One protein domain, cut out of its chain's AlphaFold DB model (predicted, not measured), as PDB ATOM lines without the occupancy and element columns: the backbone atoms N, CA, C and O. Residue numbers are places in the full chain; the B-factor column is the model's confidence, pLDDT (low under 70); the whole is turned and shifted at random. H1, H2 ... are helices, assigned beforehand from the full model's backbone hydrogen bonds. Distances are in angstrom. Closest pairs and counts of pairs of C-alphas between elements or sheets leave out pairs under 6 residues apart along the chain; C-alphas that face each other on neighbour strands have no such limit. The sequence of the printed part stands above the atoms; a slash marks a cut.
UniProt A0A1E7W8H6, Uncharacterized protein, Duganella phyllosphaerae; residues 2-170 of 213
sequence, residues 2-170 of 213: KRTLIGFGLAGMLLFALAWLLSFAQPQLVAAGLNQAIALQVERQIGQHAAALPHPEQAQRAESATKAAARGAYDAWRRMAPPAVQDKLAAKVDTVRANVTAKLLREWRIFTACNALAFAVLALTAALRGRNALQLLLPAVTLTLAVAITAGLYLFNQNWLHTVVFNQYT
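Overview. This is residues 2 to 170 of the 213 residues of an uncharacterized protein of Duganella phyllosphaerae (UniProt A0A1E7W8H6). The model is a flat, open frame of helices in which the long H4 makes most of the length; H1 and H5 run beside one part of H4 as a loose three-helix bundle, and the rest of H4 joins H2 and H3 as the three sides of a hollow triangle. The short H6 packs on H2, and residues 64 to 76 of H3 and 87 to 95 of H4 stick out. The printed part has 169 residues with six named helices, in the order H1 to H6, and no named strand: all helix. It is loose, with a radius of gyration of the C-alphas of 22.5 A, and spans 75 by 44 by 21 A.

Arrangement. H1, residues 2 to 25, H4, residues 83 to 128, and H5, residues 133 to 157, form an up and down bundle, each running against the one before it. H1 touches residues 105 to 127 of H4 at a shallow tilt of 19 degrees; the closest C-alphas, of Met 13 and Ala 116, are 4.3 A apart. H4 and H5 form a helical hairpin at a shallow tilt of 12 degrees, with the C-alphas of Ala 126 and Leu 136 closest at 7.0 A. H1 touches H5 with residues 2 to 9 alone, closest at the C-alphas of Lys 2 and Ala 133, 5.7 A. H2, residues 27 to 51, is the hub, touching five helices. It touches H1 only at the corner, and only just, with 3 pairs of C-alphas within 8 A, closest at Ser 23 and Val 30, 5.9 A. H2 is about perpendicular to H4, at 78 degrees, with the C-alphas of Ala 31 and Thr 101 closest at 6.0 A. H2 touches H3, residues 56 to 80, only at the corner, and only just, with 3 such pairs, closest at Ala 50 and Pro 56, 6.2 A. H3 and H4 are close but not clearly touching, with the C-alphas of Arg 78 and Gln 86 closest at 7.0 A. H2 touches H5 at Gln 41 and Phe 156, their closest C-alphas, 6.8 A apart, and H6, residues 160 to 166, at Val 42 and Trp 160, 6.2 A. Every O i to N i+4 pair is within hydrogen-bond range in H2, H3, H4 and H6, against 19 of 20 in H1 and 19 of 21 in H5.

Along the chain. H1 begins at C-alpha 2, (29.566, -14.493, -1.712), and is 33.9 A long; H2 is 35.9 A, H3 35.5 A and H5 34.8 A. H4 begins at C-alpha 83, (69.741, -28.599, 50.366), and is 66.5 A long. H6, 9.7 A long, ends at C-alpha 166, (59.452, -38.145, 26.944).

Size, cuts and confidence. The C-alphas of Met 80 and Arg 131, the two farthest apart, are 75.9 A from each other. The printed part has no cut, and the five links are tight. The mean pLDDT of the printed part is 82.4; residues 56, 59, 130 to 133 and 167 to 170 are under 70.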
ATOM      1  N   LYS A   2      28.216 -15.110  -1.721       79.94
ATOM      2  CA  LYS A   2      29.566 -14.493  -1.712       79.94
ATOM      3  C   LYS A   2      29.905 -13.798  -0.377       79.94
ATOM      4  O   LYS A   2      30.924 -14.093   0.232       79.94
ATOM      5  N   ARG A   3      29.023 -12.907   0.098       85.44
ATOM      6  CA  ARG A   3      29.211 -12.159   1.360       85.44
ATOM      7  C   ARG A   3      29.302 -13.072   2.588       85.44
ATOM      8  O   ARG A   3      30.100 -12.800   3.472       85.44
ATOM      9  N   THR A   4      28.533 -14.162   2.617       86.94
ATOM     10  CA  THR A   4      28.547 -15.124   3.730       86.94
ATOM     11  C   THR A   4      29.859 -15.903   3.785       86.94
ATOM     12  O   THR A   4      30.405 -16.067   4.865       86.94
ATOM     13  N   LEU A   5      30.418 -16.309   2.637       85.81
ATOM     14  CA  LEU A   5      31.728 -16.973   2.580       85.81
ATOM     15  C   LEU A   5      32.881 -16.046   2.973       85.81
ATOM     16  O   LEU A   5      33.772 -16.463   3.703       85.81
ATOM     17  N   ILE A   6      32.849 -14.785   2.528       87.88
ATOM     18  CA  ILE A   6      33.842 -13.785   2.947       87.88
ATOM     19  C   ILE A   6      33.746 -13.557   4.455       87.88
ATOM     20  O   ILE A   6      34.762 -13.606   5.138       87.88
ATOM     21  N   GLY A   7      32.532 -13.355   4.977       89.44
ATOM     22  CA  GLY A   7      32.306 -13.187   6.412       89.44
ATOM     23  C   GLY A   7      32.804 -14.384   7.219       89.44
ATOM     24  O   GLY A   7      33.478 -14.198   8.223       89.44
ATOM     25  N   PHE A   8      32.558 -15.605   6.739       90.38
ATOM     26  CA  PHE A   8      33.056 -16.829   7.361       90.38
ATOM     27  C   PHE A   8      34.590 -16.904   7.364       90.38
ATOM     28  O   PHE A   8      35.192 -17.137   8.409       90.38
ATOM     29  N   GLY A   9      35.229 -16.647   6.218       87.94
ATOM     30  CA  GLY A   9      36.687 -16.605   6.112       87.94
ATOM     31  C   GLY A   9      37.310 -15.541   7.020       87.94
ATOM     32  O   GLY A   9      38.273 -15.819   7.724       87.94
ATOM     33  N   LEU A  10      36.726 -14.341   7.075       93.50
ATOM     34  CA  LEU A  10      37.191 -13.271   7.960       93.50
ATOM     35  C   LEU A  10      36.991 -13.613   9.437       93.50
ATOM     36  O   LEU A  10      37.890 -13.363  10.230       93.50
ATOM     37  N   ALA A  11      35.856 -14.206   9.810       94.12
ATOM     38  CA  ALA A  11      35.600 -14.627  11.184       94.12
ATOM     39  C   ALA A  11      36.614 -15.686  11.643       94.12
ATOM     40  O   ALA A  11      37.203 -15.541  12.711       94.12
ATOM     41  N   GLY A  12      36.873 -16.703  10.811       90.56
ATOM     42  CA  GLY A  12      37.900 -17.710  11.082       90.56
ATOM     43  C   GLY A  12      39.298 -17.095  11.179       90.56
ATOM     44  O   GLY A  12      40.013 -17.333  12.149       90.56
ATOM     45  N   MET A  13      39.666 -16.235  10.225       94.31
ATOM     46  CA  MET A  13      40.944 -15.521  10.234       94.31
ATOM     47  C   MET A  13      41.121 -14.710  11.521       94.31
ATOM     48  O   MET A  13      42.162 -14.814  12.161       94.31
ATOM     49  N   LEU A  14      40.110 -13.931  11.915       96.44
ATOM     50  CA  LEU A  14      40.149 -13.107  13.122       96.44
ATOM     51  C   LEU A  14      40.252 -13.958  14.384       96.44
ATOM     52  O   LEU A  14      41.090 -13.666  15.231       96.44
ATOM     53  N   LEU A  15      39.459 -15.026  14.499       95.31
ATOM     54  CA  LEU A  15      39.514 -15.946  15.635       95.31
ATOM     55  C   LEU A  15      40.934 -16.492  15.837       95.31
ATOM     56  O   LEU A  15      41.490 -16.416  16.934       95.31
ATOM     57  N   PHE A  16      41.540 -17.009  14.767       93.88
ATOM     58  CA  PHE A  16      42.871 -17.604  14.835       93.88
ATOM     59  C   PHE A  16      43.988 -16.567  14.976       93.88
ATOM     60  O   PHE A  16      44.934 -16.803  15.723       93.88
ATOM     61  N   ALA A  17      43.870 -15.403  14.335       94.44
ATOM     62  CA  ALA A  17      44.827 -14.310  14.492       94.44
ATOM     63  C   ALA A  17      44.815 -13.754  15.922       94.44
ATOM     64  O   ALA A  17      45.876 -13.518  16.494       94.44
ATOM     65  N   LEU A  18      43.637 -13.606  16.534       96.88
ATOM     66  CA  LEU A  18      43.514 -13.197  17.934       96.88
ATOM     67  C   LEU A  18      44.112 -14.245  18.873       96.88
ATOM     68  O   LEU A  18      44.886 -13.886  19.755       96.88
ATOM     69  N   ALA A  19      43.827 -15.532  18.663       92.75
ATOM     70  CA  ALA A  19      44.429 -16.611  19.448       92.75
ATOM     71  C   ALA A  19      45.964 -16.657  19.307       92.75
ATOM     72  O   ALA A  19      46.678 -16.909  20.283       92.75
ATOM     73  N   TRP A  20      46.477 -16.379  18.105       94.00
ATOM     74  CA  TRP A  20      47.906 -16.271  17.829       94.00
ATOM     75  C   TRP A  20      48.530 -15.076  18.556       94.00
ATOM     76  O   TRP A  20      49.496 -15.252  19.296       94.00
ATOM     77  N   LEU A  21      47.945 -13.880  18.433       96.31
ATOM     78  CA  LEU A  21      48.405 -12.665  19.118       96.31
ATOM     79  C   LEU A  21      48.355 -12.812  20.641       96.31
ATOM     80  O   LEU A  21      49.316 -12.460  21.324       96.31
ATOM     81  N   LEU A  22      47.282 -13.401  21.175       94.62
ATOM     82  CA  LEU A  22      47.129 -13.669  22.604       94.62
ATOM     83  C   LEU A  22      48.269 -14.543  23.137       94.62
ATOM     84  O   LEU A  22      48.752 -14.319  24.244       94.62
ATOM     85  N   SER A  23      48.769 -15.486  22.334       93.00
ATOM     86  CA  SER A  23      49.904 -16.327  22.725       93.00
ATOM     87  C   SER A  23      51.227 -15.564  22.873       93.00
ATOM     88  O   SER A  23      52.135 -16.056  23.544       93.00
ATOM     89  N   PHE A  24      51.371 -14.392  22.246       93.44
ATOM     90  CA  PHE A  24      52.526 -13.503  22.415       93.44
ATOM     91  C   PHE A  24      52.287 -12.463  23.505       93.44
ATOM     92  O   PHE A  24      53.195 -12.202  24.287       93.44
ATOM     93  N   ALA A  25      51.076 -11.906  23.575       94.69
ATOM     94  CA  ALA A  25      50.720 -10.885  24.553       94.69
ATOM     95  C   ALA A  25      50.617 -11.448  25.980       94.69
ATOM     96  O   ALA A  25      51.040 -10.804  26.936       94.69
ATOM     97  N   GLN A  26      50.047 -12.646  26.132       93.81
ATOM     98  CA  GLN A  26      49.778 -13.286  27.422       93.81
ATOM     99  C   GLN A  26      50.148 -14.783  27.380       93.81
ATOM    100  O   GLN A  26      49.280 -15.649  27.548       93.81
ATOM    101  N   PRO A  27      51.439 -15.120  27.177       91.81
ATOM    102  CA  PRO A  27      51.893 -16.507  27.061       91.81
ATOM    103  C   PRO A  27      51.539 -17.344  28.295       91.81
ATOM    104  O   PRO A  27      51.228 -18.524  28.163       91.81
ATOM    105  N   GLN A  28      51.518 -16.737  29.484       91.75
ATOM    106  CA  GLN A  28      51.155 -17.398  30.734       91.75
ATOM    107  C   GLN A  28      49.699 -17.881  30.767       91.75
ATOM    108  O   GLN A  28      49.447 -18.968  31.280       91.75
ATOM    109  N   LEU A  29      48.750 -17.131  30.195       90.94
ATOM    110  CA  LEU A  29      47.342 -17.545  30.173       90.94
ATOM    111  C   LEU A  29      47.130 -18.704  29.207       90.94
ATOM    112  O   LEU A  29      46.484 -19.689  29.555       90.94
ATOM    113  N   VAL A  30      47.722 -18.609  28.014       91.00
ATOM    114  CA  VAL A  30      47.646 -19.681  27.017       91.00
ATOM    115  C   VAL A  30      48.316 -20.946  27.552       91.00
ATOM    116  O   VAL A  30      47.738 -22.024  27.479       91.00
ATOM    117  N   ALA A  31      49.494 -20.819  28.168       89.25
ATOM    118  CA  ALA A  31      50.175 -21.938  28.805       89.25
ATOM    119  C   ALA A  31      49.344 -22.560  29.934       89.25
ATOM    120  O   ALA A  31      49.229 -23.781  30.000       89.25
ATOM    121  N   ALA A  32      48.742 -21.746  30.806       88.75
ATOM    122  CA  ALA A  32      47.883 -22.236  31.879       88.75
ATOM    123  C   ALA A  32      46.674 -23.007  31.327       88.75
ATOM    124  O   ALA A  32      46.404 -24.114  31.790       88.75
ATOM    125  N   GLY A  33      46.006 -22.476  30.299       88.00
ATOM    126  CA  GLY A  33      44.878 -23.141  29.645       88.00
ATOM    127  C   GLY A  33      45.270 -24.463  28.984       88.00
ATOM    128  O   GLY A  33      44.602 -25.476  29.183       88.00
ATOM    129  N   LEU A  34      46.393 -24.488  28.258       86.06
ATOM    130  CA  LEU A  34      46.906 -25.713  27.640       86.06
ATOM    131  C   LEU A  34      47.281 -26.764  28.693       86.06
ATOM    132  O   LEU A  34      46.914 -27.929  28.559       86.06
ATOM    133  N   ASN A  35      47.954 -26.355  29.771       86.19
ATOM    134  CA  ASN A  35      48.318 -27.254  30.866       86.19
ATOM    135  C   ASN A  35      47.078 -27.831  31.569       86.19
ATOM    136  O   ASN A  35      47.071 -29.014  31.896       86.19
ATOM    137  N   GLN A  36      46.020 -27.035  31.769       87.75
ATOM    138  CA  GLN A  36      44.752 -27.518  32.327       87.75
ATOM    139  C   GLN A  36      44.058 -28.520  31.400       87.75
ATOM    140  O   GLN A  36      43.623 -29.573  31.861       87.75
ATOM    141  N   ALA A  37      43.989 -28.235  30.097       84.12
ATOM    142  CA  ALA A  37      43.391 -29.146  29.121       84.12
ATOM    143  C   ALA A  37      44.124 -30.497  29.081       84.12
ATOM    144  O   ALA A  37      43.490 -31.552  29.106       84.12
ATOM    145  N   ILE A  38      45.459 -30.464  29.092       84.50
ATOM    146  CA  ILE A  38      46.294 -31.667  29.152       84.50
ATOM    147  C   ILE A  38      46.079 -32.413  30.468       84.50
ATOM    148  O   ILE A  38      45.924 -33.630  30.447       84.50
ATOM    149  N   ALA A  39      46.028 -31.714  31.606       85.31
ATOM    150  CA  ALA A  39      45.797 -32.341  32.906       85.31
ATOM    151  C   ALA A  39      44.457 -33.094  32.949       85.31
ATOM    152  O   ALA A  39      44.427 -34.256  33.350       85.31
ATOM    153  N   LEU A  40      43.380 -32.473  32.453       85.88
ATOM    154  CA  LEU A  40      42.064 -33.110  32.345       85.88
ATOM    155  C   LEU A  40      42.097 -34.343  31.437       85.88
ATOM    156  O   LEU A  40      41.458 -35.352  31.733       85.88
ATOM    157  N   GLN A  41      42.837 -34.285  30.328       83.00
ATOM    158  CA  GLN A  41      42.932 -35.422  29.419       83.00
ATOM    159  C   GLN A  41      43.765 -36.564  30.002       83.00
ATOM    160  O   GLN A  41      43.382 -37.723  29.863       83.00
ATOM    161  N   VAL A  42      44.867 -36.255  30.687       84.31
ATOM    162  CA  VAL A  42      45.672 -37.252  31.404       84.31
ATOM    163  C   VAL A  42      44.825 -37.936  32.477       84.31
ATOM    164  O   VAL A  42      44.842 -39.158  32.576       84.31
ATOM    165  N   GLU A  43      44.032 -37.176  33.235       83.38
ATOM    166  CA  GLU A  43      43.119 -37.731  34.236       83.38
ATOM    167  C   GLU A  43      42.074 -38.662  33.606       83.38
ATOM    168  O   GLU A  43      41.875 -39.782  34.081       83.38
ATOM    169  N   ARG A  44      41.470 -38.255  32.481       83.94
ATOM    170  CA  ARG A  44      40.545 -39.108  31.716       83.94
ATOM    171  C   ARG A  44      41.206 -40.388  31.217       83.94
ATOM    172  O   ARG A  44      40.612 -41.454  31.352       83.94
ATOM    173  N   GLN A  45      42.414 -40.300  30.663       80.62
ATOM    174  CA  GLN A  45      43.160 -41.461  30.165       80.62
ATOM    175  C   GLN A  45      43.481 -42.439  31.296       80.62
ATOM    176  O   GLN A  45      43.252 -43.637  31.153       80.62
ATOM    177  N   ILE A  46      43.942 -41.934  32.442       80.81
ATOM    178  CA  ILE A  46      44.194 -42.759  33.628       80.81
ATOM    179  C   ILE A  46      42.897 -43.438  34.084       80.81
ATOM    180  O   ILE A  46      42.897 -44.646  34.301       80.81
ATOM    181  N   GLY A  47      41.783 -42.703  34.164       79.00
ATOM    182  CA  GLY A  47      40.486 -43.262  34.552       79.00
ATOM    183  C   GLY A  47      39.988 -44.358  33.604       79.00
ATOM    184  O   GLY A  47      39.515 -45.398  34.058       79.00
ATOM    185  N   GLN A  48      40.144 -44.166  32.292       80.25
ATOM    186  CA  GLN A  48      39.784 -45.168  31.285       80.25
ATOM    187  C   GLN A  48      40.645 -46.431  31.396       80.25
ATOM    188  O   GLN A  48      40.112 -47.539  31.356       80.25
ATOM    189  N   HIS A  49      41.959 -46.281  31.580       76.75
ATOM    190  CA  HIS A  49      42.856 -47.420  31.774       76.75
ATOM    191  C   HIS A  49      42.590 -48.154  33.094       76.75
ATOM    192  O   HIS A  49      42.618 -49.382  33.114       76.75
ATOM    193  N   ALA A  50      42.278 -47.433  34.173       72.06
ATOM    194  CA  ALA A  50      41.920 -48.026  35.459       72.06
ATOM    195  C   ALA A  50      40.591 -48.802  35.392       72.06
ATOM    196  O   ALA A  50      40.483 -49.886  35.963       72.06
ATOM    197  N   ALA A  51      39.599 -48.288  34.657       73.88
ATOM    198  CA  ALA A  51      38.300 -48.939  34.469       73.88
ATOM    199  C   ALA A  51      38.362 -50.198  33.583       73.88
ATOM    200  O   ALA A  51      37.510 -51.073  33.707       73.88
ATOM    201  N   ALA A  52      39.367 -50.306  32.709       77.06
ATOM    202  CA  ALA A  52      39.580 -51.478  31.859       77.06
ATOM    203  C   ALA A  52      40.206 -52.679  32.601       77.06
ATOM    204  O   ALA A  52      40.350 -53.752  32.014       77.06
ATOM    205  N   LEU A  53      40.597 -52.518  33.872       73.75
ATOM    206  CA  LEU A  53      41.174 -53.597  34.674       73.75
ATOM    207  C   LEU A  53      40.077 -54.528  35.237       73.75
ATOM    208  O   LEU A  53      39.020 -54.043  35.635       73.75
ATOM    209  N   PRO A  54      40.326 -55.850  35.357       73.69
ATOM    210  CA  PRO A  54      39.320 -56.845  35.770       73.69
ATOM    211  C   PRO A  54      38.664 -56.597  37.141       73.69
ATOM    212  O   PRO A  54      37.552 -57.057  37.391       73.69
ATOM    213  N   HIS A  55      39.342 -55.861  38.030       76.94
ATOM    214  CA  HIS A  55      38.854 -55.480  39.358       76.94
ATOM    215  C   HIS A  55      39.126 -53.985  39.613       76.94
ATOM    216  O   HIS A  55      40.115 -53.647  40.270       76.94
ATOM    217  N   PRO A  56      38.276 -53.073  39.108       67.19
ATOM    218  CA  PRO A  56      38.544 -51.633  39.132       67.19
ATOM    219  C   PRO A  56      38.658 -51.070  40.557       67.19
ATOM    220  O   PRO A  56      39.524 -50.237  40.809       67.19
ATOM    221  N   GLU A  57      37.891 -51.581  41.528       73.19
ATOM    222  CA  GLU A  57      38.023 -51.164  42.937       73.19
ATOM    223  C   GLU A  57      39.367 -51.566  43.560       73.19
ATOM    224  O   GLU A  57      39.959 -50.804  44.327       73.19
ATOM    225  N   GLN A  58      39.872 -52.761  43.241       74.00
ATOM    226  CA  GLN A  58      41.156 -53.235  43.762       74.00
ATOM    227  C   GLN A  58      42.320 -52.523  43.074       74.00
ATOM    228  O   GLN A  58      43.274 -52.138  43.744       74.00
ATOM    229  N   ALA A  59      42.209 -52.273  41.766       67.06
ATOM    230  CA  ALA A  59      43.167 -51.474  41.014       67.06
ATOM    231  C   ALA A  59      43.243 -50.038  41.545       67.06
ATOM    232  O   ALA A  59      44.335 -49.533  41.780       67.06
ATOM    233  N   GLN A  60      42.104 -49.406  41.835       72.00
ATOM    234  CA  GLN A  60      42.057 -48.041  42.357       72.00
ATOM    235  C   GLN A  60      42.574 -47.946  43.803       72.00
ATOM    236  O   GLN A  60      43.269 -46.988  44.158       72.00
ATOM    237  N   ARG A  61      42.309 -48.955  44.648       76.00
ATOM    238  CA  ARG A  61      42.917 -49.068  45.990       76.00
ATOM    239  C   ARG A  61      44.426 -49.301  45.916       76.00
ATOM    240  O   ARG A  61      45.173 -48.647  46.638       76.00
ATOM    241  N   ALA A  62      44.885 -50.173  45.022       72.50
ATOM    242  CA  ALA A  62      46.308 -50.418  44.808       72.50
ATOM    243  C   ALA A  62      47.020 -49.173  44.259       72.50
ATOM    244  O   ALA A  62      48.104 -48.839  44.731       72.50
ATOM    245  N   GLU A  63      46.397 -48.448  43.327       74.75
ATOM    246  CA  GLU A  63      46.920 -47.216  42.729       74.75
ATOM    247  C   GLU A  63      46.965 -46.061  43.739       74.75
ATOM    248  O   GLU A  63      47.957 -45.340  43.828       74.75
ATOM    249  N   SER A  64      45.914 -45.878  44.541       78.12
ATOM    250  CA  SER A  64      45.904 -44.864  45.603       78.12
ATOM    251  C   SER A  64      46.924 -45.183  46.699       78.12
ATOM    252  O   SER A  64      47.635 -44.276  47.136       78.12
ATOM    253  N   ALA A  65      47.083 -46.457  47.072       78.50
ATOM    254  CA  ALA A  65      48.119 -46.906  47.999       78.50
ATOM    255  C   ALA A  65      49.533 -46.698  47.433       78.50
ATOM    256  O   ALA A  65      50.398 -46.180  48.138       78.50
ATOM    257  N   THR A  66      49.778 -47.014  46.156       79.69
ATOM    258  CA  THR A  66      51.080 -46.751  45.512       79.69
ATOM    259  C   THR A  66      51.350 -45.263  45.350       79.69
ATOM    260  O   THR A  66      52.466 -44.830  45.614       79.69
ATOM    261  N   LYS A  67      50.353 -44.447  44.995       82.62
ATOM    262  CA  LYS A  67      50.484 -42.980  44.956       82.62
ATOM    263  C   LYS A  67      50.804 -42.411  46.336       82.62
ATOM    264  O   LYS A  67      51.668 -41.543  46.443       82.62
ATOM    265  N   ALA A  68      50.140 -42.890  47.386       81.62
ATOM    266  CA  ALA A  68      50.414 -42.479  48.761       81.62
ATOM    267  C   ALA A  68      51.821 -42.903  49.210       81.62
ATOM    268  O   ALA A  68      52.555 -42.083  49.759       81.62
ATOM    269  N   ALA A  69      52.233 -44.136  48.900       80.38
ATOM    270  CA  ALA A  69      53.577 -44.632  49.178       80.38
ATOM    271  C   ALA A  69      54.653 -43.848  48.410       80.38
ATOM    272  O   ALA A  69      55.663 -43.465  48.992       80.38
ATOM    273  N   ALA A  70      54.418 -43.533  47.133       78.00
ATOM    274  CA  ALA A  70      55.321 -42.727  46.316       78.00
ATOM    275  C   ALA A  70      55.455 -41.293  46.851       78.00
ATOM    276  O   ALA A  70      56.566 -40.768  46.919       78.00
ATOM    277  N   ARG A  71      54.348 -40.673  47.286       84.81
ATOM    278  CA  ARG A  71      54.369 -39.361  47.956       84.81
ATOM    279  C   ARG A  71      55.154 -39.421  49.265       84.81
ATOM    280  O   ARG A  71      56.049 -38.610  49.464       84.81
ATOM    281  N   GLY A  72      54.893 -40.423  50.105       84.06
ATOM    282  CA  GLY A  72      55.619 -40.620  51.360       84.06
ATOM    283  C   GLY A  72      57.119 -40.851  51.158       84.06
ATOM    284  O   GLY A  72      57.930 -40.254  51.861       84.06
ATOM    285  N   ALA A  73      57.500 -41.654  50.161       84.06
ATOM    286  CA  ALA A  73      58.895 -41.888  49.793       84.06
ATOM    287  C   ALA A  73      59.574 -40.610  49.277       84.06
ATOM    288  O   ALA A  73      60.710 -40.326  49.651       84.06
ATOM    289  N   TYR A  74      58.871 -39.810  48.469       81.75
ATOM    290  CA  TYR A  74      59.360 -38.511  48.011       81.75
ATOM    291  C   TYR A  74      59.553 -37.528  49.174       81.75
ATOM    292  O   TYR A  74      60.596 -36.885  49.264       81.75
ATOM    293  N   ASP A  75      58.596 -37.451  50.100       86.69
ATOM    294  CA  ASP A  75      58.678 -36.577  51.273       86.69
ATOM    295  C   ASP A  75      59.779 -37.011  52.248       86.69
ATOM    296  O   ASP A  75      60.435 -36.168  52.862       86.69
ATOM    297  N   ALA A  76      59.998 -38.320  52.400       86.75
ATOM    298  CA  ALA A  76      61.097 -38.870  53.185       86.75
ATOM    299  C   ALA A  76      62.448 -38.560  52.528       86.75
ATOM    300  O   ALA A  76      63.343 -38.029  53.186       86.75
ATOM    301  N   TRP A  77      62.572 -38.799  51.219       85.25
ATOM    302  CA  TRP A  77      63.762 -38.442  50.450       85.25
ATOM    303  C   TRP A  77      64.058 -36.943  50.541       85.25
ATOM    304  O   TRP A  77      65.194 -36.559  50.797       85.25
ATOM    305  N   ARG A  78      63.036 -36.086  50.427       84.38
ATOM    306  CA  ARG A  78      63.176 -34.629  50.537       84.38
ATOM    307  C   ARG A  78      63.693 -34.196  51.908       84.38
ATOM    308  O   ARG A  78      64.439 -33.232  51.985       84.38
ATOM    309  N   ARG A  79      63.336 -34.897  52.986       87.62
ATOM    310  CA  ARG A  79      63.870 -34.615  54.329       87.62
ATOM    311  C   ARG A  79      65.328 -35.048  54.496       87.62
ATOM    312  O   ARG A  79      66.045 -34.434  55.273       87.62
ATOM    313  N   MET A  80      65.751 -36.096  53.789       88.75
ATOM    314  CA  MET A  80      67.103 -36.663  53.888       88.75
ATOM    315  C   MET A  80      68.091 -36.043  52.889       88.75
ATOM    316  O   MET A  80      69.300 -36.073  53.112       88.75
ATOM    317  N   ALA A  81      67.599 -35.498  51.776       85.81
ATOM    318  CA  ALA A  81      68.423 -34.920  50.728       85.81
ATOM    319  C   ALA A  81      69.068 -33.601  51.197       85.81
ATOM    320  O   ALA A  81      68.351 -32.711  51.670       85.81
ATOM    321  N   PRO A  82      70.388 -33.416  51.004       91.69
ATOM    322  CA  PRO A  82      71.048 -32.142  51.268       91.69
ATOM    323  C   PRO A  82      70.385 -30.990  50.491       91.69
ATOM    324  O   PRO A  82      69.961 -31.215  49.352       91.69
ATOM    325  N   PRO A  83      70.355 -29.754  51.032       87.75
ATOM    326  CA  PRO A  83      69.741 -28.599  50.366       87.75
ATOM    327  C   PRO A  83      70.209 -28.417  48.915       87.75
ATOM    328  O   PRO A  83      69.389 -28.283  48.013       87.75
ATOM    329  N   ALA A  84      71.508 -28.596  48.652       87.44
ATOM    330  CA  ALA A  84      72.079 -28.515  47.307       87.44
ATOM    331  C   ALA A  84      71.469 -29.514  46.296       87.44
ATOM    332  O   ALA A  84      71.380 -29.223  45.103       87.44
ATOM    333  N   VAL A  85      71.043 -30.700  46.747       87.00
ATOM    334  CA  VAL A  85      70.384 -31.705  45.894       87.00
ATOM    335  C   VAL A  85      68.918 -31.334  45.659       87.00
ATOM    336  O   VAL A  85      68.420 -31.516  44.545       87.00
ATOM    337  N   GLN A  86      68.242 -30.778  46.669       84.69
ATOM    338  CA  GLN A  86      66.872 -30.275  46.536       84.69
ATOM    339  C   GLN A  86      66.807 -29.104  45.556       84.69
ATOM    340  O   GLN A  86      65.970 -29.120  44.656       84.69
ATOM    341  N   ASP A  87      67.738 -28.157  45.663       87.56
ATOM    342  CA  ASP A  87      67.831 -27.000  44.772       87.56
ATOM    343  C   ASP A  87      68.106 -27.435  43.332       87.56
ATOM    344  O   ASP A  87      67.470 -26.960  42.391       87.56
ATOM    345  N   LYS A  88      68.998 -28.415  43.142       87.00
ATOM    346  CA  LYS A  88      69.282 -28.980  41.817       87.00
ATOM    347  C   LYS A  88      68.063 -29.687  41.219       87.00
ATOM    348  O   LYS A  88      67.830 -29.580  40.015       87.00
ATOM    349  N   LEU A  89      67.285 -30.402  42.035       85.38
ATOM    350  CA  LEU A  89      66.049 -31.043  41.585       85.38
ATOM    351  C   LEU A  89      64.975 -30.004  41.249       85.38
ATOM    352  O   LEU A  89      64.368 -30.105  40.186       85.38
ATOM    353  N   ALA A  90      64.774 -29.000  42.104       85.25
ATOM    354  CA  ALA A  90      63.836 -27.906  41.868       85.25
ATOM    355  C   ALA A  90      64.182 -27.164  40.572       85.25
ATOM    356  O   ALA A  90      63.347 -27.076  39.673       85.25
ATOM    357  N   ALA A  91      65.451 -26.790  40.393       86.94
ATOM    358  CA  ALA A  91      65.938 -26.175  39.164       86.94
ATOM    359  C   ALA A  91      65.702 -27.065  37.933       86.94
ATOM    360  O   ALA A  91      65.337 -26.577  36.858       86.94
ATOM    361  N   LYS A  92      65.870 -28.390  38.061       87.38
ATOM    362  CA  LYS A  92      65.594 -29.328  36.966       87.38
ATOM    363  C   LYS A  92      64.101 -29.401  36.643       87.38
ATOM    364  O   LYS A  92      63.753 -29.393  35.464       87.38
ATOM    365  N   VAL A  93      63.237 -29.453  37.655       85.50
ATOM    366  CA  VAL A  93      61.775 -29.443  37.493       85.50
ATOM    367  C   VAL A  93      61.322 -28.155  36.813       85.50
ATOM    368  O   VAL A  93      60.565 -28.218  35.845       85.50
ATOM    369  N   ASP A  94      61.839 -27.007  37.246       86.06
ATOM    370  CA  ASP A  94      61.526 -25.708  36.653       86.06
ATOM    371  C   ASP A  94      61.991 -25.633  35.200       86.06
ATOM    372  O   ASP A  94      61.237 -25.213  34.322       86.06
ATOM    373  N   THR A  95      63.187 -26.154  34.911       86.44
ATOM    374  CA  THR A  95      63.701 -26.262  33.540       86.44
ATOM    375  C   THR A  95      62.793 -27.131  32.667       86.44
ATOM    376  O   THR A  95      62.476 -26.765  31.535       86.44
ATOM    377  N   VAL A  96      62.352 -28.290  33.165       82.31
ATOM    378  CA  VAL A  96      61.440 -29.180  32.428       82.31
ATOM    379  C   VAL A  96      60.096 -28.493  32.189       82.31
ATOM    380  O   VAL A  96      59.611 -28.492  31.059       82.31
ATOM    381  N   ARG A  97      59.521 -27.846  33.208       82.88
ATOM    382  CA  ARG A  97      58.247 -27.124  33.093       82.88
ATOM    383  C   ARG A  97      58.333 -25.968  32.095       82.88
ATOM    384  O   ARG A  97      57.419 -25.796  31.284       82.88
ATOM    385  N   ALA A  98      59.428 -25.211  32.125       85.81
ATOM    386  CA  ALA A  98      59.694 -24.139  31.173       85.81
ATOM    387  C   ALA A  98      59.815 -24.684  29.741       85.81
ATOM    388  O   ALA A  98      59.196 -24.144  28.826       85.81
ATOM    389  N   ASN A  99      60.529 -25.798  29.550       84.94
ATOM    390  CA  ASN A  99      60.674 -26.446  28.246       84.94
ATOM    391  C   ASN A  99      59.343 -26.961  27.686       84.94
ATOM    392  O   ASN A  99      59.048 -26.735  26.512       84.94
ATOM    393  N   VAL A 100      58.540 -27.623  28.524       82.31
ATOM    394  CA  VAL A 100      57.185 -28.082  28.187       82.31
ATOM    395  C   VAL A 100      56.348 -26.885  27.748       82.31
ATOM    396  O   VAL A 100      55.872 -26.842  26.617       82.31
ATOM    397  N   THR A 101      56.271 -25.847  28.581       87.00
ATOM    398  CA  THR A 101      55.486 -24.639  28.292       87.00
ATOM    399  C   THR A 101      55.926 -23.957  26.994       87.00
ATOM    400  O   THR A 101      55.091 -23.619  26.155       87.00
ATOM    401  N   ALA A 102      57.233 -23.799  26.778       85.75
ATOM    402  CA  ALA A 102      57.773 -23.190  25.566       85.75
ATOM    403  C   ALA A 102      57.450 -24.007  24.304       85.75
ATOM    404  O   ALA A 102      57.172 -23.438  23.246       85.75
ATOM    405  N   LYS A 103      57.471 -25.343  24.392       83.88
ATOM    406  CA  LYS A 103      57.069 -26.222  23.286       83.88
ATOM    407  C   LYS A 103      55.576 -26.136  23.001       83.88
ATOM    408  O   LYS A 103      55.229 -25.898  21.849       83.88
ATOM    409  N   LEU A 104      54.728 -26.228  24.024       84.31
ATOM    410  CA  LEU A 104      53.274 -26.098  23.882       84.31
ATOM    411  C   LEU A 104      52.894 -24.767  23.225       84.31
ATOM    412  O   LEU A 104      52.132 -24.743  22.262       84.31
ATOM    413  N   LEU A 105      53.471 -23.657  23.696       88.00
ATOM    414  CA  LEU A 105      53.211 -22.335  23.125       88.00
ATOM    415  C   LEU A 105      53.661 -22.232  21.668       88.00
ATOM    416  O   LEU A 105      52.973 -21.622  20.852       88.00
ATOM    417  N   ARG A 106      54.806 -22.824  21.322       87.06
ATOM    418  CA  ARG A 106      55.273 -22.874  19.934       87.06
ATOM    419  C   ARG A 106      54.312 -23.663  19.046       87.06
ATOM    420  O   ARG A 106      53.984 -23.178  17.970       87.06
ATOM    421  N   GLU A 107      53.852 -24.834  19.478       82.81
ATOM    422  CA  GLU A 107      52.898 -25.636  18.699       82.81
ATOM    423  C   GLU A 107      51.562 -24.910  18.530       82.81
ATOM    424  O   GLU A 107      51.054 -24.804  17.414       82.81
ATOM    425  N   TRP A 108      51.058 -24.300  19.604       85.31
ATOM    426  CA  TRP A 108      49.865 -23.458  19.564       85.31
ATOM    427  C   TRP A 108      49.997 -22.300  18.569       85.31
ATOM    428  O   TRP A 108      49.086 -22.032  17.784       85.31
ATOM    429  N   ARG A 109      51.149 -21.619  18.564       90.31
ATOM    430  CA  ARG A 109      51.443 -20.519  17.634       90.31
ATOM    431  C   ARG A 109      51.455 -20.980  16.186       90.31
ATOM    432  O   ARG A 109      50.875 -20.310  15.342       90.31
ATOM    433  N   ILE A 110      52.099 -22.106  15.893       83.88
ATOM    434  CA  ILE A 110      52.141 -22.645  14.530       83.88
ATOM    435  C   ILE A 110      50.722 -23.001  14.076       83.88
ATOM    436  O   ILE A 110      50.283 -22.549  13.023       83.88
ATOM    437  N   PHE A 111      49.976 -23.728  14.910       85.31
ATOM    438  CA  PHE A 111      48.604 -24.128  14.611       85.31
ATOM    439  C   PHE A 111      47.693 -22.922  14.340       85.31
ATOM    440  O   PHE A 111      47.010 -22.862  13.319       85.31
ATOM    441  N   THR A 112      47.697 -21.927  15.228       88.00
ATOM    442  CA  THR A 112      46.859 -20.728  15.079       88.00
ATOM    443  C   THR A 112      47.281 -19.866  13.887       88.00
ATOM    444  O   THR A 112      46.415 -19.424  13.137       88.00
ATOM    445  N   ALA A 113      48.582 -19.694  13.628       87.12
ATOM    446  CA  ALA A 113      49.069 -18.948  12.464       87.12
ATOM    447  C   ALA A 113      48.666 -19.602  11.135       87.12
ATOM    448  O   ALA A 113      48.132 -18.930  10.251       87.12
ATOM    449  N   CYS A 114      48.890 -20.913  10.995       81.44
ATOM    450  CA  CYS A 114      48.548 -21.650   9.780       81.44
ATOM    451  C   CYS A 114      47.044 -21.583   9.491       81.44
ATOM    452  O   CYS A 114      46.648 -21.325   8.355       81.44
ATOM    453  N   ASN A 115      46.206 -21.742  10.518       85.38
ATOM    454  CA  ASN A 115      44.758 -21.645  10.361       85.38
ATOM    455  C   ASN A 115      44.305 -20.216  10.029       85.38
ATOM    456  O   ASN A 115      43.477 -20.040   9.136       85.38
ATOM    457  N   ALA A 116      44.888 -19.189  10.657       89.56
ATOM    458  CA  ALA A 116      44.600 -17.794  10.317       89.56
ATOM    459  C   ALA A 116      44.898 -17.503   8.838       89.56
ATOM    460  O   ALA A 116      44.056 -16.938   8.138       89.56
ATOM    461  N   LEU A 117      46.060 -17.946   8.344       84.38
ATOM    462  CA  LEU A 117      46.450 -17.803   6.940       84.38
ATOM    463  C   LEU A 117      45.505 -18.555   6.000       84.38
ATOM    464  O   LEU A 117      45.081 -18.005   4.985       84.38
ATOM    465  N   ALA A 118      45.135 -19.788   6.336       83.56
ATOM    466  CA  ALA A 118      44.238 -20.586   5.513       83.56
ATOM    467  C   ALA A 118      42.844 -19.941   5.371       83.56
ATOM    468  O   ALA A 118      42.305 -19.841   4.264       83.56
ATOM    469  N   PHE A 119      42.290 -19.415   6.466       87.31
ATOM    470  CA  PHE A 119      41.036 -18.661   6.441       87.31
ATOM    471  C   PHE A 119      41.167 -17.303   5.730       87.31
ATOM    472  O   PHE A 119      40.234 -16.889   5.036       87.31
ATOM    473  N   ALA A 120      42.326 -16.638   5.816       87.44
ATOM    474  CA  ALA A 120      42.608 -15.418   5.056       87.44
ATOM    475  C   ALA A 120      42.602 -15.680   3.540       87.44
ATOM    476  O   ALA A 120      41.978 -14.936   2.781       87.44
ATOM    477  N   VAL A 121      43.229 -16.774   3.094       84.50
ATOM    478  CA  VAL A 121      43.211 -17.204   1.686       84.50
ATOM    479  C   VAL A 121      41.784 -17.526   1.234       84.50
ATOM    480  O   VAL A 121      41.381 -17.118   0.142       84.50
ATOM    481  N   LEU A 122      40.978 -18.189   2.067       84.50
ATOM    482  CA  LEU A 122      39.562 -18.435   1.774       84.50
ATOM    483  C   LEU A 122      38.770 -17.123   1.615       84.50
ATOM    484  O   LEU A 122      38.034 -16.957   0.642       84.50
ATOM    485  N   ALA A 123      38.937 -16.170   2.536       86.94
ATOM    486  CA  ALA A 123      38.274 -14.869   2.463       86.94
ATOM    487  C   ALA A 123      38.673 -14.100   1.193       86.94
ATOM    488  O   ALA A 123      37.810 -13.586   0.475       86.94
ATOM    489  N   LEU A 124      39.973 -14.074   0.880       86.25
ATOM    490  CA  LEU A 124      40.516 -13.405  -0.298       86.25
ATOM    491  C   LEU A 124      39.999 -14.043  -1.593       86.25
ATOM    492  O   LEU A 124      39.508 -13.349  -2.481       86.25
ATOM    493  N   THR A 125      40.040 -15.371  -1.699       82.38
ATOM    494  CA  THR A 125      39.534 -16.086  -2.882       82.38
ATOM    495  C   THR A 125      38.032 -15.891  -3.075       82.38
ATOM    496  O   THR A 125      37.593 -15.643  -4.201       82.38
ATOM    497  N   ALA A 126      37.241 -15.903  -1.997       85.12
ATOM    498  CA  ALA A 126      35.815 -15.594  -2.049       85.12
ATOM    499  C   ALA A 126      35.541 -14.137  -2.473       85.12
ATOM    500  O   ALA A 126      34.582 -13.874  -3.210       85.12
ATOM    501  N   ALA A 127      36.389 -13.189  -2.062       85.62
ATOM    502  CA  ALA A 127      36.302 -11.791  -2.481       85.62
ATOM    503  C   ALA A 127      36.600 -11.619  -3.979       85.62
ATOM    504  O   ALA A 127      35.823 -10.960  -4.683       85.62
ATOM    505  N   LEU A 128      37.657 -12.271  -4.472       83.56
ATOM    506  CA  LEU A 128      38.150 -12.142  -5.846       83.56
ATOM    507  C   LEU A 128      37.322 -12.932  -6.877       83.56
ATOM    508  O   LEU A 128      37.076 -12.434  -7.971       83.56
ATOM    509  N   ARG A 129      36.846 -14.146  -6.559       74.50
ATOM    510  CA  ARG A 129      36.206 -15.067  -7.530       74.50
ATOM    511  C   ARG A 129      34.697 -15.245  -7.337       74.50
ATOM    512  O   ARG A 129      34.150 -16.319  -7.570       74.50
ATOM    513  N   GLY A 130      33.998 -14.172  -6.965       61.38
ATOM    514  CA  GLY A 130      32.596 -14.161  -6.512       61.38
ATOM    515  C   GLY A 130      31.501 -14.801  -7.389       61.38
ATOM    516  O   GLY A 130      30.346 -14.779  -6.973       61.38
ATOM    517  N   ARG A 131      31.824 -15.352  -8.565       64.75
ATOM    518  CA  ARG A 131      30.887 -15.980  -9.507       64.75
ATOM    519  C   ARG A 131      30.632 -17.476  -9.218       64.75
ATOM    520  O   ARG A 131      29.553 -17.951  -9.537       64.75
ATOM    521  N   ASN A 132      31.541 -18.172  -8.515       69.44
ATOM    522  CA  ASN A 132      31.441 -19.620  -8.226       69.44
ATOM    523  C   ASN A 132      31.393 -19.935  -6.715       69.44
ATOM    524  O   ASN A 132      32.157 -20.751  -6.201       69.44
ATOM    525  N   ALA A 133      30.497 -19.277  -5.977       66.81
ATOM    526  CA  ALA A 133      30.423 -19.398  -4.516       66.81
ATOM    527  C   ALA A 133      30.180 -20.839  -4.012       66.81
ATOM    528  O   ALA A 133      30.714 -21.215  -2.975       66.81
ATOM    529  N   LEU A 134      29.430 -21.665  -4.750       71.06
ATOM    530  CA  LEU A 134      29.194 -23.072  -4.394       71.06
ATOM    531  C   LEU A 134      30.479 -23.917  -4.413       71.06
ATOM    532  O   LEU A 134      30.664 -24.759  -3.541       71.06
ATOM    533  N   GLN A 135      31.404 -23.645  -5.338       76.69
ATOM    534  CA  GLN A 135      32.685 -24.362  -5.415       76.69
ATOM    535  C   GLN A 135      33.630 -24.006  -4.256       76.69
ATOM    536  O   GLN A 135      34.489 -24.806  -3.912       76.69
ATOM    537  N   LEU A 136      33.461 -22.832  -3.635       76.81
ATOM    538  CA  LEU A 136      34.228 -22.382  -2.463       76.81
ATOM    539  C   LEU A 136      33.665 -22.904  -1.132       76.81
ATOM    540  O   LEU A 136      34.359 -22.872  -0.117       76.81
ATOM    541  N   LEU A 137      32.431 -23.412  -1.136       78.38
ATOM    542  CA  LEU A 137      31.790 -23.984   0.047       78.38
ATOM    543  C   LEU A 137      32.472 -25.293   0.458       78.38
ATOM    544  O   LEU A 137      32.731 -25.503   1.641       78.38
ATOM    545  N   LEU A 138      32.838 -26.122  -0.523       78.19
ATOM    546  CA  LEU A 138      33.541 -27.380  -0.288       78.19
ATOM    547  C   LEU A 138      34.895 -27.148   0.429       78.19
ATOM    548  O   LEU A 138      35.058 -27.674   1.524       78.19
ATOM    549  N   PRO A 139      35.800 -26.274  -0.056       75.94
ATOM    550  CA  PRO A 139      37.011 -25.878   0.666       75.94
ATOM    551  C   PRO A 139      36.756 -25.301   2.055       75.94
ATOM    552  O   PRO A 139      37.492 -25.630   2.975       75.94
ATOM    553  N   ALA A 140      35.730 -24.463   2.233       77.81
ATOM    554  CA  ALA A 140      35.415 -23.883   3.539       77.81
ATOM    555  C   ALA A 140      35.039 -24.963   4.568       77.81
ATOM    556  O   ALA A 140      35.525 -24.942   5.702       77.81
ATOM    557  N   VAL A 141      34.208 -25.928   4.162       78.69
ATOM    558  CA  VAL A 141      33.824 -27.077   4.991       78.69
ATOM    559  C   VAL A 141      35.027 -27.976   5.248       78.69
ATOM    560  O   VAL A 141      35.282 -28.313   6.400       78.69
ATOM    561  N   THR A 142      35.805 -28.310   4.214       78.00
ATOM    562  CA  THR A 142      37.022 -29.121   4.352       78.00
ATOM    563  C   THR A 142      38.009 -28.476   5.314       78.00
ATOM    564  O   THR A 142      38.514 -29.165   6.191       78.00
ATOM    565  N   LEU A 143      38.245 -27.165   5.207       79.50
ATOM    566  CA  LEU A 143      39.150 -26.450   6.100       79.50
ATOM    567  C   LEU A 143      38.661 -26.526   7.547       79.50
ATOM    568  O   LEU A 143      39.417 -26.881   8.441       79.50
ATOM    569  N   THR A 144      37.373 -26.256   7.765       76.62
ATOM    570  CA  THR A 144      36.753 -26.272   9.098       76.62
ATOM    571  C   THR A 144      36.807 -27.660   9.726       76.62
ATOM    572  O   THR A 144      37.193 -27.799  10.886       76.62
ATOM    573  N   LEU A 145      36.466 -28.696   8.956       76.50
ATOM    574  CA  LEU A 145      36.552 -30.082   9.400       76.50
ATOM    575  C   LEU A 145      38.000 -30.489   9.660       76.50
ATOM    576  O   LEU A 145      38.260 -31.123  10.674       76.50
ATOM    577  N   ALA A 146      38.945 -30.091   8.808       77.88
ATOM    578  CA  ALA A 146      40.360 -30.368   9.019       77.88
ATOM    579  C   ALA A 146      40.847 -29.749  10.332       77.88
ATOM    580  O   ALA A 146      41.438 -30.457  11.142       77.88
ATOM    581  N   VAL A 147      40.534 -28.477  10.600       80.31
ATOM    582  CA  VAL A 147      40.855 -27.816  11.876       80.31
ATOM    583  C   VAL A 147      40.222 -28.553  13.056       80.31
ATOM    584  O   VAL A 147      40.911 -28.848  14.029       80.31
ATOM    585  N   ALA A 148      38.930 -28.875  12.979       76.19
ATOM    586  CA  ALA A 148      38.206 -29.520  14.071       76.19
ATOM    587  C   ALA A 148      38.732 -30.934  14.363       76.19
ATOM    588  O   ALA A 148      38.997 -31.271  15.516       76.19
ATOM    589  N   ILE A 149      38.921 -31.748  13.321       73.25
ATOM    590  CA  ILE A 149      39.434 -33.115  13.433       73.25
ATOM    591  C   ILE A 149      40.861 -33.086  13.961       73.25
ATOM    592  O   ILE A 149      41.188 -33.838  14.868       73.25
ATOM    593  N   THR A 150      41.715 -32.213  13.435       74.50
ATOM    594  CA  THR A 150      43.118 -32.174  13.855       74.50
ATOM    595  C   THR A 150      43.293 -31.645  15.271       74.50
ATOM    596  O   THR A 150      44.028 -32.255  16.045       74.50
ATOM    597  N   ALA A 151      42.568 -30.590  15.652       76.25
ATOM    598  CA  ALA A 151      42.526 -30.122  17.035       76.25
ATOM    599  C   ALA A 151      41.985 -31.211  17.971       76.25
ATOM    600  O   ALA A 151      42.549 -31.439  19.040       76.25
ATOM    601  N   GLY A 152      40.929 -31.916  17.555       73.25
ATOM    602  CA  GLY A 152      40.343 -33.016  18.312       73.25
ATOM    603  C   GLY A 152      41.304 -34.192  18.483       73.25
ATOM    604  O   GLY A 152      41.510 -34.656  19.597       73.25
ATOM    605  N   LEU A 153      41.945 -34.655  17.411       75.31
ATOM    606  CA  LEU A 153      42.914 -35.748  17.474       75.31
ATOM    607  C   LEU A 153      44.133 -35.372  18.320       75.31
ATOM    608  O   LEU A 153      44.567 -36.177  19.138       75.31
ATOM    609  N   TYR A 154      44.650 -34.152  18.174       75.25
ATOM    610  CA  TYR A 154      45.762 -33.666  18.986       75.25
ATOM    611  C   TYR A 154      45.381 -33.609  20.475       75.25
ATOM    612  O   TYR A 154      46.095 -34.147  21.312       75.25
ATOM    613  N   LEU A 155      44.218 -33.042  20.819       72.94
ATOM    614  CA  LEU A 155      43.775 -32.938  22.213       72.94
ATOM    615  C   LEU A 155      43.368 -34.275  22.831       72.94
ATOM    616  O   LEU A 155      43.682 -34.511  23.993       72.94
ATOM    617  N   PHE A 156      42.671 -35.147  22.102       72.00
ATOM    618  CA  PHE A 156      42.019 -36.318  22.695       72.00
ATOM    619  C   PHE A 156      42.726 -37.645  22.410       72.00
ATOM    620  O   PHE A 156      42.692 -38.535  23.259       72.00
ATOM    621  N   ASN A 157      43.380 -37.785  21.256       75.06
ATOM    622  CA  ASN A 157      44.004 -39.044  20.836       75.06
ATOM    623  C   ASN A 157      45.504 -39.120  21.174       75.06
ATOM    624  O   ASN A 157      46.131 -40.163  21.007       75.06
ATOM    625  N   GLN A 158      46.106 -38.026  21.647       73.88
ATOM    626  CA  GLN A 158      47.511 -38.016  22.035       73.88
ATOM    627  C   GLN A 158      47.710 -38.651  23.415       73.88
ATOM    628  O   GLN A 158      47.010 -38.328  24.374       73.88
ATOM    629  N   ASN A 159      48.706 -39.535  23.543       79.44
ATOM    630  CA  ASN A 159      49.164 -40.001  24.849       79.44
ATOM    631  C   ASN A 159      49.969 -38.875  25.511       79.44
ATOM    632  O   ASN A 159      51.182 -38.734  25.314       79.44
ATOM    633  N   TRP A 160      49.260 -38.029  26.249       77.94
ATOM    634  CA  TRP A 160      49.818 -36.839  26.874       77.94
ATOM    635  C   TRP A 160      50.839 -37.170  27.949       77.94
ATOM    636  O   TRP A 160      51.854 -36.484  28.045       77.94
ATOM    637  N   LEU A 161      50.618 -38.252  28.701       77.38
ATOM    638  CA  LEU A 161      51.564 -38.711  29.711       77.38
ATOM    639  C   LEU A 161      52.922 -39.014  29.070       77.38
ATOM    640  O   LEU A 161      53.941 -38.465  29.483       77.38
ATOM    641  N   HIS A 162      52.929 -39.817  28.005       75.00
ATOM    642  CA  HIS A 162      54.151 -40.132  27.272       75.00
ATOM    643  C   HIS A 162      54.758 -38.884  26.610       75.00
ATOM    644  O   HIS A 162      55.956 -38.637  26.708       75.00
ATOM    645  N   THR A 163      53.934 -38.049  25.980       76.31
ATOM    646  CA  THR A 163      54.378 -36.818  25.305       76.31
ATOM    647  C   THR A 163      55.099 -35.868  26.262       76.31
ATOM    648  O   THR A 163      56.177 -35.370  25.939       76.31
ATOM    649  N   VAL A 164      54.526 -35.628  27.444       72.75
ATOM    650  CA  VAL A 164      55.082 -34.712  28.448       72.75
ATOM    651  C   VAL A 164      56.335 -35.306  29.091       72.75
ATOM    652  O   VAL A 164      57.335 -34.603  29.225       72.75
ATOM    653  N   VAL A 165      56.317 -36.596  29.447       73.56
ATOM    654  CA  VAL A 165      57.450 -37.267  30.111       73.56
ATOM    655  C   VAL A 165      58.641 -37.436  29.165       73.56
ATOM    656  O   VAL A 165      59.771 -37.128  29.538       73.56
ATOM    657  N   PHE A 166      58.400 -37.878  27.930       75.62
ATOM    658  CA  PHE A 166      59.452 -38.145  26.944       75.62
ATOM    659  C   PHE A 166      59.718 -36.971  26.004       75.62
ATOM    660  O   PHE A 166      60.551 -37.074  25.105       75.62
ATOM    661  N   ASN A 167      59.045 -35.835  26.217       66.44
ATOM    662  CA  ASN A 167      59.251 -34.607  25.456       66.44
ATOM    663  C   ASN A 167      59.065 -34.794  23.928       66.44
ATOM    664  O   ASN A 167      59.681 -34.079  23.124       66.44
ATOM    665  N   GLN A 168      58.225 -35.760  23.535       67.69
ATOM    666  CA  GLN A 168      57.944 -36.146  22.150       67.69
ATOM    667  C   GLN A 168      56.748 -35.374  21.605       67.69
ATOM    668  O   GLN A 168      55.639 -35.882  21.478       67.69
ATOM    669  N   TYR A 169      56.999 -34.113  21.296       66.38
ATOM    670  CA  TYR A 169      56.032 -33.231  20.663       66.38
ATOM    671  C   TYR A 169      56.072 -33.430  19.140       66.38
ATOM    672  O   TYR A 169      57.145 -33.375  18.535       66.38
ATOM    673  N   THR A 170      54.918 -33.682  18.517       63.62
ATOM    674  CA  THR A 170      54.758 -34.059  17.095       63.62
ATOM    675  C   THR A 170      54.907 -32.856  16.140       63.62
ATOM    676  O   THR A 170      54.214 -32.745  15.133       63.62
TER     677      THR A 170